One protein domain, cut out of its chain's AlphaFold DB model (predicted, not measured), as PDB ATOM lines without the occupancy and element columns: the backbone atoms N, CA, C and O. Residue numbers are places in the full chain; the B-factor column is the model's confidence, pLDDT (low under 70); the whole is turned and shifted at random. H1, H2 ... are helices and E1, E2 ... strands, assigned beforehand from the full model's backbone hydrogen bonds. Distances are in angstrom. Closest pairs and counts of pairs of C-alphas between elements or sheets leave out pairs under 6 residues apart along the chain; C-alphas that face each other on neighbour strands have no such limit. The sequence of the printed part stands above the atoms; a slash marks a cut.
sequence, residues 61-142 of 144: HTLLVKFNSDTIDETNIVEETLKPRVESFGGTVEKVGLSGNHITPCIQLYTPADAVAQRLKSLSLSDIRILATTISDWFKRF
ATOM      1  N   HIS A  61     -25.009 -14.932  11.747       94.69
ATOM      2  CA  HIS A  61     -23.833 -14.241  12.264       94.69
ATOM      3  C   HIS A  61     -22.972 -13.825  11.079       94.69
ATOM      4  O   HIS A  61     -22.565 -14.670  10.286       94.69
ATOM      5  N   THR A  62     -22.748 -12.522  10.930       94.81
ATOM      6  CA  THR A  62     -22.013 -11.947   9.801       94.81
ATOM      7  C   THR A  62     -20.834 -11.144  10.315       94.81
ATOM      8  O   THR A  62     -21.024 -10.205  11.086       94.81
ATOM      9  N   LEU A  63     -19.629 -11.480   9.861       94.81
ATOM     10  CA  LEU A  63     -18.428 -10.685  10.094       94.81
ATOM     11  C   LEU A  63     -18.093  -9.876   8.840       94.81
ATOM     12  O   LEU A  63     -17.907 -10.435   7.760       94.81
ATOM     13  N   LEU A  64     -17.972  -8.563   8.997       93.56
ATOM     14  CA  LEU A  64     -17.483  -7.637   7.989       93.56
ATOM     15  C   LEU A  64     -16.042  -7.251   8.320       93.56
ATOM     16  O   LEU A  64     -15.759  -6.699   9.384       93.56
ATOM     17  N   VAL A  65     -15.128  -7.530   7.397       89.25
ATOM     18  CA  VAL A  65     -13.711  -7.192   7.540       89.25
ATOM     19  C   VAL A  65     -13.413  -5.963   6.695       89.25
ATOM     20  O   VAL A  65     -13.536  -5.999   5.474       89.25
ATOM     21  N   LYS A  66     -13.000  -4.882   7.355       88.12
ATOM     22  CA  LYS A  66     -12.591  -3.631   6.722       88.12
ATOM     23  C   LYS A  66     -11.077  -3.489   6.777       88.12
ATOM     24  O   LYS A  66     -10.505  -3.593   7.859       88.12
ATOM     25  N   PHE A  67     -10.442  -3.161   5.657       83.31
ATOM     26  CA  PHE A  67      -9.028  -2.786   5.641       83.31
ATOM     27  C   PHE A  67      -8.848  -1.266   5.644       83.31
ATOM     28  O   PHE A  67      -9.641  -0.519   5.073       83.31
ATOM     29  N   ASN A  68      -7.800  -0.796   6.320       77.31
ATOM     30  CA  ASN A  68      -7.598   0.636   6.561       77.31
ATOM     31  C   ASN A  68      -6.973   1.384   5.372       77.31
ATOM     32  O   ASN A  68      -7.133   2.599   5.276       77.31
ATOM     33  N   SER A  69      -6.231   0.695   4.499       69.00
ATOM     34  CA  SER A  69      -5.521   1.297   3.364       69.00
ATOM     35  C   SER A  69      -6.148   0.856   2.049       69.00
ATOM     36  O   SER A  69      -5.516   0.151   1.256       69.00
ATOM     37  N   ASP A  70      -7.390   1.280   1.827       64.25
ATOM     38  CA  ASP A  70      -8.185   0.810   0.704       64.25
ATOM     39  C   ASP A  70      -9.053   1.897   0.057       64.25
ATOM     40  O   ASP A  70      -9.752   2.643   0.741       64.25
ATOM     41  N   THR A  71      -8.998   1.990  -1.273       65.00
ATOM     42  CA  THR A  71      -9.768   2.952  -2.077       65.00
ATOM     43  C   THR A  71     -11.072   2.381  -2.634       65.00
ATOM     44  O   THR A  71     -11.873   3.142  -3.167       65.00
ATOM     45  N   ILE A  72     -11.278   1.066  -2.547       72.44
ATOM     46  CA  ILE A  72     -12.446   0.336  -3.060       72.44
ATOM     47  C   ILE A  72     -13.311  -0.263  -1.934       72.44
ATOM     48  O   ILE A  72     -14.218  -1.047  -2.200       72.44
ATOM     49  N   ASP A  73     -13.048   0.097  -0.673       78.06
ATOM     50  CA  ASP A  73     -13.794  -0.403   0.486       78.06
ATOM     51  C   ASP A  73     -15.237   0.129   0.536       78.06
ATOM     52  O   ASP A  73     -15.485   1.299   0.826       78.06
ATOM     53  N   GLU A  74     -16.207  -0.765   0.335       84.94
ATOM     54  CA  GLU A  74     -17.639  -0.490   0.524       84.94
ATOM     55  C   GLU A  74     -18.171  -1.024   1.871       84.94
ATOM     56  O   GLU A  74     -19.383  -1.044   2.094       84.94
ATOM     57  N   THR A  75     -17.299  -1.439   2.801       90.25
ATOM     58  CA  THR A  75     -17.701  -2.165   4.022       90.25
ATOM     59  C   THR A  75     -18.734  -1.408   4.860       90.25
ATOM     60  O   THR A  75     -19.676  -2.010   5.372       90.25
ATOM     61  N   ASN A  76     -18.611  -0.082   4.969       90.94
ATOM     62  CA  ASN A  76     -19.591   0.736   5.693       90.94
ATOM     63  C   ASN A  76     -20.982   0.711   5.023       90.94
ATOM     64  O   ASN A  76     -21.989   0.583   5.708       90.94
ATOM     65  N   ILE A  77     -21.038   0.782   3.689       92.00
ATOM     66  CA  ILE A  77     -22.296   0.750   2.924       92.00
ATOM     67  C   ILE A  77     -22.944  -0.637   3.041       92.00
ATOM     68  O   ILE A  77     -24.163  -0.764   3.177       92.00
ATOM     69  N   VAL A  78     -22.126  -1.691   3.004       92.31
ATOM     70  CA  VAL A  78     -22.575  -3.078   3.175       92.31
ATOM     71  C   VAL A  78     -23.127  -3.307   4.583       92.31
ATOM     72  O   VAL A  78     -24.192  -3.905   4.718       92.31
ATOM     73  N   GLU A  79     -22.469  -2.784   5.622       94.50
ATOM     74  CA  GLU A  79     -22.960  -2.836   7.004       94.50
ATOM     75  C   GLU A  79     -24.333  -2.170   7.143       94.50
ATOM     76  O   GLU A  79     -25.267  -2.793   7.649       94.50
ATOM     77  N   GLU A  80     -24.481  -0.940   6.642       94.69
ATOM     78  CA  GLU A  80     -25.752  -0.203   6.663       94.69
ATOM     79  C   GLU A  80     -26.865  -0.940   5.904       94.69
ATOM     80  O   GLU A  80     -28.027  -0.905   6.310       94.69
ATOM     81  N   THR A  81     -26.514  -1.651   4.829       93.88
ATOM     82  CA  THR A  81     -27.464  -2.436   4.030       93.88
ATOM     83  C   THR A  81     -27.895  -3.724   4.739       93.88
ATOM     84  O   THR A  81     -29.074  -4.080   4.712       93.88
ATOM     85  N   LEU A  82     -26.956  -4.441   5.364       94.44
ATOM     86  CA  LEU A  82     -27.208  -5.748   5.978       94.44
ATOM     87  C   LEU A  82     -27.872  -5.643   7.346       94.44
ATOM     88  O   LEU A  82     -28.728  -6.466   7.668       94.44
ATOM     89  N   LYS A  83     -27.492  -4.650   8.152       94.56
ATOM     90  CA  LYS A  83     -27.884  -4.564   9.562       94.56
ATOM     91  C   LYS A  83     -29.405  -4.619   9.785       94.56
ATOM     92  O   LYS A  83     -29.827  -5.499  10.533       94.56
ATOM     93  N   PRO A  84     -30.254  -3.833   9.085       94.88
ATOM     94  CA  PRO A  84     -31.706  -3.907   9.271       94.88
ATOM     95  C   PRO A  84     -32.281  -5.285   8.927       94.88
ATOM     96  O   PRO A  84     -33.189  -5.784   9.592       94.88
ATOM     97  N   ARG A  85     -31.740  -5.924   7.882       94.19
ATOM     98  CA  ARG A  85     -32.192  -7.246   7.450       94.19
ATOM     99  C   ARG A  85     -31.778  -8.318   8.452       94.19
ATOM    100  O   ARG A  85     -32.620  -9.123   8.833       94.19
ATOM    101  N   VAL A  86     -30.527  -8.322   8.892       94.62
ATOM    102  CA  VAL A  86     -29.994  -9.319   9.830       94.62
ATOM    103  C   VAL A  86     -30.664  -9.214  11.203       94.62
ATOM    104  O   VAL A  86     -31.080 -10.226  11.770       94.62
ATOM    105  N   GLU A  87     -30.877  -7.994  11.700       94.06
ATOM    106  CA  GLU A  87     -31.587  -7.752  12.961       94.06
ATOM    107  C   GLU A  87     -33.059  -8.206  12.896       94.06
ATOM    108  O   GLU A  87     -33.590  -8.690  13.896       94.06
ATOM    109  N   SER A  88     -33.707  -8.155  11.720       94.38
ATOM    110  CA  SER A  88     -35.117  -8.565  11.552       94.38
ATOM    111  C   SER A  88     -35.402 -10.033  11.898       94.38
ATOM    112  O   SER A  88     -36.539 -10.373  12.219       94.38
ATOM    113  N   PHE A  89     -34.386 -10.901  11.852       93.88
ATOM    114  CA  PHE A  89     -34.486 -12.312  12.238       93.88
ATOM    115  C   PHE A  89     -33.594 -12.667  13.440       93.88
ATOM    116  O   PHE A  89     -33.318 -13.842  13.686       93.88
ATOM    117  N   GLY A  90     -33.158 -11.659  14.207       93.12
ATOM    118  CA  GLY A  90     -32.369 -11.844  15.428       93.12
ATOM    119  C   GLY A  90     -30.921 -12.283  15.189       93.12
ATOM    120  O   GLY A  90     -30.337 -12.948  16.046       93.12
ATOM    121  N   GLY A  91     -30.355 -11.972  14.022       94.50
ATOM    122  CA  GLY A  91     -28.937 -12.171  13.738       94.50
ATOM    123  C   GLY A  91     -28.052 -11.015  14.217       94.50
ATOM    124  O   GLY A  91     -28.534 -10.010  14.740       94.50
ATOM    125  N   THR A  92     -26.743 -11.142  13.997       95.06
ATOM    126  CA  THR A  92     -25.732 -10.129  14.322       95.06
ATOM    127  C   THR A  92     -24.848  -9.805  13.119       95.06
ATOM    128  O   THR A  92     -24.435 -10.694  12.370       95.06
ATOM    129  N   VAL A  93     -24.530  -8.518  12.957       95.81
ATOM    130  CA  VAL A  93     -23.492  -8.027  12.041       95.81
ATOM    131  C   VAL A  93     -22.394  -7.394  12.884       95.81
ATOM    132  O   VAL A  93     -22.654  -6.468  13.650       95.81
ATOM    133  N   GLU A  94     -21.176  -7.902  12.758       94.62
ATOM    134  CA  GLU A  94     -19.987  -7.391  13.432       94.62
ATOM    135  C   GLU A  94     -19.017  -6.830  12.400       94.62
ATOM    136  O   GLU A  94     -18.873  -7.392  11.318       94.62
ATOM    137  N   LYS A  95     -18.320  -5.745  12.737       94.06
ATOM    138  CA  LYS A  95     -17.308  -5.141  11.869       94.06
ATOM    139  C   LYS A  95     -15.960  -5.100  12.575       94.06
ATOM    140  O   LYS A  95     -15.862  -4.573  13.681       94.06
ATOM    141  N   VAL A  96     -14.920  -5.602  11.915       91.56
ATOM    142  CA  VAL A  96     -13.531  -5.543  12.386       91.56
ATOM    143  C   VAL A  96     -12.676  -4.750  11.404       91.56
ATOM    144  O   VAL A  96     -12.794  -4.912  10.191       91.56
ATOM    145  N   GLY A  97     -11.834  -3.862  11.931       87.75
ATOM    146  CA  GLY A  97     -10.854  -3.110  11.149       87.75
ATOM    147  C   GLY A  97      -9.484  -3.772  11.225       87.75
ATOM    148  O   GLY A  97      -8.973  -3.979  12.324       87.75
ATOM    149  N   LEU A  98      -8.883  -4.072  10.078       85.19
ATOM    150  CA  LEU A  98      -7.548  -4.649   9.959       85.19
ATOM    151  C   LEU A  98      -6.611  -3.697   9.200       85.19
ATOM    152  O   LEU A  98      -7.008  -2.968   8.288       85.19
ATOM    153  N   SER A  99      -5.332  -3.696   9.568       76.94
ATOM    154  CA  SER A  99      -4.294  -3.053   8.760       76.94
ATOM    155  C   SER A  99      -4.071  -3.838   7.466       76.94
ATOM    156  O   SER A  99      -4.134  -5.064   7.478       76.94
ATOM    157  N   GLY A 100      -3.809  -3.140   6.361       69.75
ATOM    158  CA  GLY A 100      -3.586  -3.758   5.050       69.75
ATOM    159  C   GLY A 100      -4.463  -3.145   3.959       69.75
ATOM    160  O   GLY A 100      -5.032  -2.066   4.147       69.75
ATOM    161  N   ASN A 101      -4.551  -3.837   2.824       65.81
ATOM    162  CA  ASN A 101      -5.318  -3.472   1.631       65.81
ATOM    163  C   ASN A 101      -6.084  -4.720   1.132       65.81
ATOM    164  O   ASN A 101      -5.588  -5.837   1.303       65.81
ATOM    165  N   HIS A 102      -7.255  -4.567   0.501       61.03
ATOM    166  CA  HIS A 102      -8.077  -5.663  -0.044       61.03
ATOM    167  C   HIS A 102      -7.342  -6.520  -1.088       61.03
ATOM    168  O   HIS A 102      -7.725  -7.664  -1.313       61.03
ATOM    169  N   ILE A 103      -6.258  -6.027  -1.698       61.59
ATOM    170  CA  ILE A 103      -5.428  -6.788  -2.651       61.59
ATOM    171  C   ILE A 103      -4.277  -7.537  -1.941       61.59
ATOM    172  O   ILE A 103      -3.631  -8.388  -2.547       61.59
ATOM    173  N   THR A 104      -4.012  -7.292  -0.651       56.28
ATOM    174  CA  THR A 104      -2.930  -7.961   0.106       56.28
ATOM    175  C   THR A 104      -2.971  -9.499   0.030       56.28
ATOM    176  O   THR A 104      -1.894 -10.089  -0.113       56.28
ATOM    177  N   PRO A 105      -4.143 -10.171   0.052       52.25
ATOM    178  CA  PRO A 105      -4.228 -11.615  -0.183       52.25
ATOM    179  C   PRO A 105      -3.836 -12.023  -1.615       52.25
ATOM    180  O   PRO A 105      -3.228 -13.070  -1.817       52.25
ATOM    181  N   CYS A 106      -4.126 -11.180  -2.609       48.81
ATOM    182  CA  CYS A 106      -3.872 -11.442  -4.029       48.81
ATOM    183  C   CYS A 106      -2.422 -11.131  -4.455       48.81
ATOM    184  O   CYS A 106      -1.899 -11.761  -5.371       48.81
ATOM    185  N   ILE A 107      -1.740 -10.187  -3.792       48.00
ATOM    186  CA  ILE A 107      -0.364  -9.767  -4.137       48.00
ATOM    187  C   ILE A 107       0.658 -10.892  -3.915       48.00
ATOM    188  O   ILE A 107       1.655 -10.953  -4.633       48.00
ATOM    189  N   GLN A 108       0.415 -11.835  -2.992       46.78
ATOM    190  CA  GLN A 108       1.319 -12.984  -2.809       46.78
ATOM    191  C   GLN A 108       1.436 -13.869  -4.052       46.78
ATOM    192  O   GLN A 108       2.424 -14.593  -4.190       46.78
ATOM    193  N   LEU A 109       0.446 -13.807  -4.943       44.59
ATOM    194  CA  LEU A 109       0.351 -14.681  -6.101       44.59
ATOM    195  C   LEU A 109       1.152 -14.204  -7.317       44.59
ATOM    196  O   LEU A 109       1.508 -15.014  -8.168       44.59
ATOM    197  N   TYR A 110       1.457 -12.907  -7.403       43.25
ATOM    198  CA  TYR A 110       2.087 -12.307  -8.579       43.25
ATOM    199  C   TYR A 110       3.176 -11.316  -8.177       43.25
ATOM    200  O   TYR A 110       2.965 -10.106  -8.198       43.25
ATOM    201  N   THR A 111       4.381 -11.786  -7.843       44.75
ATOM    202  CA  THR A 111       5.561 -10.905  -7.922       44.75
ATOM    203  C   THR A 111       6.870 -11.682  -8.131       44.75
ATOM    204  O   THR A 111       7.389 -12.264  -7.176       44.75
ATOM    205  N   PRO A 112       7.468 -11.648  -9.339       52.25
ATOM    206  CA  PRO A 112       8.873 -11.972  -9.547       52.25
ATOM    207  C   PRO A 112       9.722 -10.688  -9.511       52.25
ATOM    208  O   PRO A 112       9.786  -9.951 -10.491       52.25
ATOM    209  N   ALA A 113      10.352 -10.423  -8.361       48.75
ATOM    210  CA  ALA A 113      11.575  -9.620  -8.191       48.75
ATOM    211  C   ALA A 113      12.038  -9.751  -6.723       48.75
ATOM    212  O   ALA A 113      11.422  -9.203  -5.806       48.75
ATOM    213  N   ASP A 114      13.106 -10.519  -6.496       55.38
ATOM    214  CA  ASP A 114      13.371 -11.251  -5.246       55.38
ATOM    215  C   ASP A 114      13.524 -10.432  -3.945       55.38
ATOM    216  O   ASP A 114      13.269 -10.966  -2.867       55.38
ATOM    217  N   ALA A 115      13.844  -9.136  -3.991       45.47
ATOM    218  CA  ALA A 115      13.997  -8.320  -2.773       45.47
ATOM    219  C   ALA A 115      12.699  -7.613  -2.331       45.47
ATOM    220  O   ALA A 115      12.388  -7.543  -1.139       45.47
ATOM    221  N   VAL A 116      11.910  -7.117  -3.290       51.03
ATOM    222  CA  VAL A 116      10.595  -6.503  -3.027       51.03
ATOM    223  C   VAL A 116       9.570  -7.600  -2.753       51.03
ATOM    224  O   VAL A 116       8.777  -7.480  -1.823       51.03
ATOM    225  N   ALA A 117       9.667  -8.722  -3.472       51.84
ATOM    226  CA  ALA A 117       8.817  -9.883  -3.264       51.84
ATOM    227  C   ALA A 117       8.961 -10.457  -1.847       51.84
ATOM    228  O   ALA A 117       7.954 -10.781  -1.237       51.84
ATOM    229  N   GLN A 118      10.167 -10.550  -1.271       50.69
ATOM    230  CA  GLN A 118      10.330 -11.040   0.106       50.69
ATOM    231  C   GLN A 118       9.728 -10.103   1.157       50.69
ATOM    232  O   GLN A 118       9.095 -10.575   2.101       50.69
ATOM    233  N   ARG A 119       9.885  -8.782   1.000       48.25
ATOM    234  CA  ARG A 119       9.294  -7.809   1.933       48.25
ATOM    235  C   ARG A 119       7.773  -7.778   1.822       48.25
ATOM    236  O   ARG A 119       7.106  -7.886   2.848       48.25
ATOM    237  N   LEU A 120       7.238  -7.740   0.600       53.19
ATOM    238  CA  LEU A 120       5.801  -7.854   0.341       53.19
ATOM    239  C   LEU A 120       5.241  -9.189   0.842       53.19
ATOM    240  O   LEU A 120       4.194  -9.190   1.477       53.19
ATOM    241  N   LYS A 121       5.961 -10.304   0.662       53.31
ATOM    242  CA  LYS A 121       5.605 -11.609   1.243       53.31
ATOM    243  C   LYS A 121       5.577 -11.553   2.763       53.31
ATOM    244  O   LYS A 121       4.615 -12.017   3.347       53.31
ATOM    245  N   SER A 122       6.587 -10.986   3.425       54.47
ATOM    246  CA  SER A 122       6.615 -10.941   4.896       54.47
ATOM    247  C   SER A 122       5.473 -10.108   5.487       54.47
ATOM    248  O   SER A 122       4.844 -10.552   6.443       54.47
ATOM    249  N   LEU A 123       5.166  -8.959   4.874       55.34
ATOM    250  CA  LEU A 123       4.072  -8.075   5.280       55.34
ATOM    251  C   LEU A 123       2.710  -8.702   4.973       55.34
ATOM    252  O   LEU A 123       1.829  -8.754   5.823       55.34
ATOM    253  N   SER A 124       2.561  -9.278   3.784       63.22
ATOM    254  CA  SER A 124       1.334  -9.968   3.409       63.22
ATOM    255  C   SER A 124       1.109 -11.231   4.254       63.22
ATOM    256  O   SER A 124      -0.021 -11.533   4.612       63.22
ATOM    257  N   LEU A 125       2.157 -11.962   4.648       64.69
ATOM    258  CA  LEU A 125       2.025 -13.132   5.524       64.69
ATOM    259  C   LEU A 125       1.620 -12.739   6.946       64.69
ATOM    260  O   LEU A 125       0.841 -13.466   7.560       64.69
ATOM    261  N   SER A 126       2.123 -11.622   7.484       68.50
ATOM    262  CA  SER A 126       1.636 -11.119   8.772       68.50
ATOM    263  C   SER A 126       0.177 -10.682   8.683       68.50
ATOM    264  O   SER A 126      -0.606 -11.060   9.550       68.50
ATOM    265  N   ASP A 127      -0.207  -9.982   7.615       70.19
ATOM    266  CA  ASP A 127      -1.583  -9.517   7.416       70.19
ATOM    267  C   ASP A 127      -2.554 -10.697   7.240       70.19
ATOM    268  O   ASP A 127      -3.609 -10.734   7.873       70.19
ATOM    269  N   ILE A 128      -2.171 -11.723   6.469       72.62
ATOM    270  CA  ILE A 128      -2.955 -12.959   6.311       72.62
ATOM    271  C   ILE A 128      -3.060 -13.719   7.631       72.62
ATOM    272  O   ILE A 128      -4.126 -14.239   7.943       72.62
ATOM    273  N   ARG A 129      -1.993 -13.784   8.436       76.62
ATOM    274  CA  ARG A 129      -2.058 -14.423   9.763       76.62
ATOM    275  C   ARG A 129      -3.013 -13.690  10.694       76.62
ATOM    276  O   ARG A 129      -3.772 -14.349  11.398       76.62
ATOM    277  N   ILE A 130      -2.988 -12.359  10.694       82.62
ATOM    278  CA  ILE A 130      -3.906 -11.535  11.489       82.62
ATOM    279  C   ILE A 130      -5.346 -11.764  11.025       82.62
ATOM    280  O   ILE A 130      -6.219 -11.996  11.860       82.62
ATOM    281  N   LEU A 131      -5.588 -11.758   9.712       82.75
ATOM    282  CA  LEU A 131      -6.894 -12.050   9.123       82.75
ATOM    283  C   LEU A 131      -7.384 -13.451   9.512       82.75
ATOM    284  O   LEU A 131      -8.484 -13.589  10.040       82.75
ATOM    285  N   ALA A 132      -6.555 -14.476   9.308       81.44
ATOM    286  CA  ALA A 132      -6.878 -15.862   9.635       81.44
ATOM    287  C   ALA A 132      -7.183 -16.029  11.126       81.44
ATOM    288  O   ALA A 132      -8.210 -16.594  11.475       81.44
ATOM    289  N   THR A 133      -6.346 -15.465  12.003       85.06
ATOM    290  CA  THR A 133      -6.552 -15.527  13.458       85.06
ATOM    291  C   THR A 133      -7.848 -14.827  13.857       85.06
ATOM    292  O   THR A 133      -8.627 -15.381  14.620       85.06
ATOM    293  N   THR A 134      -8.124 -13.651  13.286       88.19
ATOM    294  CA  THR A 134      -9.347 -12.881  13.555       88.19
ATOM    295  C   THR A 134     -10.597 -13.660  13.153       88.19
ATOM    296  O   THR A 134     -11.559 -13.717  13.914       88.19
ATOM    297  N   ILE A 135     -10.582 -14.288  11.974       88.00
ATOM    298  CA  ILE A 135     -11.691 -15.115  11.490       88.00
ATOM    299  C   ILE A 135     -11.843 -16.370  12.361       88.00
ATOM    300  O   ILE A 135     -12.952 -16.682  12.788       88.00
ATOM    301  N   SER A 136     -10.749 -17.070  12.672       87.19
ATOM    302  CA  SER A 136     -10.780 -18.263  13.523       87.19
ATOM    303  C   SER A 136     -11.289 -17.957  14.929       87.19
ATOM    304  O   SER A 136     -12.147 -18.672  15.435       87.19
ATOM    305  N   ASP A 137     -10.807 -16.890  15.561       90.81
ATOM    306  CA  ASP A 137     -11.251 -16.487  16.896       90.81
ATOM    307  C   ASP A 137     -12.697 -15.988  16.894       90.81
ATOM    308  O   ASP A 137     -13.398 -16.137  17.892       90.81
ATOM    309  N   TRP A 138     -13.170 -15.435  15.773       93.38
ATOM    310  CA  TRP A 138     -14.582 -15.124  15.585       93.38
ATOM    311  C   TRP A 138     -15.442 -16.391  15.532       93.38
ATOM    312  O   TRP A 138     -16.426 -16.475  16.266       93.38
ATOM    313  N   PHE A 139     -15.040 -17.401  14.753       89.50
ATOM    314  CA  PHE A 139     -15.761 -18.676  14.663       89.50
ATOM    315  C   PHE A 139     -15.800 -19.448  15.984       89.50
ATOM    316  O   PHE A 139     -16.862 -19.946  16.350       89.50
ATOM    317  N   LYS A 140     -14.697 -19.473  16.743       91.38
ATOM    318  CA  LYS A 140     -14.621 -20.159  18.048       91.38
ATOM    319  C   LYS A 140     -15.669 -19.696  19.060       91.38
ATOM    320  O   LYS A 140     -15.952 -20.415  20.004       91.38
ATOM    321  N   ARG A 141     -16.252 -18.501  18.906       90.12
ATOM    322  CA  ARG A 141     -17.318 -18.021  19.808       90.12
ATOM    323  C   ARG A 141     -18.667 -18.702  19.586       90.12
ATOM    324  O   ARG A 141     -19.583 -18.475  20.370       90.12
ATOM    325  N   PHE A 142     -18.795 -19.460  18.502       86.50
ATOM    326  CA  PHE A 142     -20.001 -20.196  18.131       86.50
ATOM    327  C   PHE A 142     -19.802 -21.717  18.196       86.50
ATOM    328  O   PHE A 142     -20.741 -22.454  17.907       86.50
TER     329      PHE A 142
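This is residues 61 to 142 of the 144 residues of the protein "Eukaryotic initiation factor 4F subunit P150-like" of Trifolium medium (UniProt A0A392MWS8). What is the shape? A two-stranded parallel sheet lies between H1 and, more loosely, residues 127 to 142 of long H3, whose residues 114 to 126 run past the sheet. What builds it? The 82 printed residues include E1, H1, E2, H2, H3, in that order, class mixed. It is loose, radius of gyration 15.5 A, spanning 51 by 29 by 17 A.

Where are the strands? E1, 61 to 67, begins at C-alpha (-23.833, -14.241, 12.264) and measures 19.9 A; E2, 92 to 98, 19.5 A. And the helices? H1 is 75 to 87, 17.4 A; H2, 104 to 107, 5.3 A; H3, 114 to 142, 41.7 A, ending at C-alpha (-20.001, -20.196, 18.131).

How do strands pair? E1 and E2 are parallel at 22 degrees; N 62 and O 92 are 2.9 A apart. With H1 between them in the chain they form a strand-helix-strand unit, crossover right-handed. What of H3? It touches H2 with residues 120 to 128 alone, closest C-alphas Thr 104 and Ser 124, 5.8 A. Are helix backbones complete? O i to N i+4 pairs are within hydrogen-bond range in 7 of 9 for H1 and 21 of 25 for H3; H2 is too short.

How large? The farthest C-alphas, Ser 88 and Asp 114, are 51.4 A apart. Any cut? The printed part has no cut and no long link. Where is confidence low? Residues 69 to 71 and 100 to 126 are under 70.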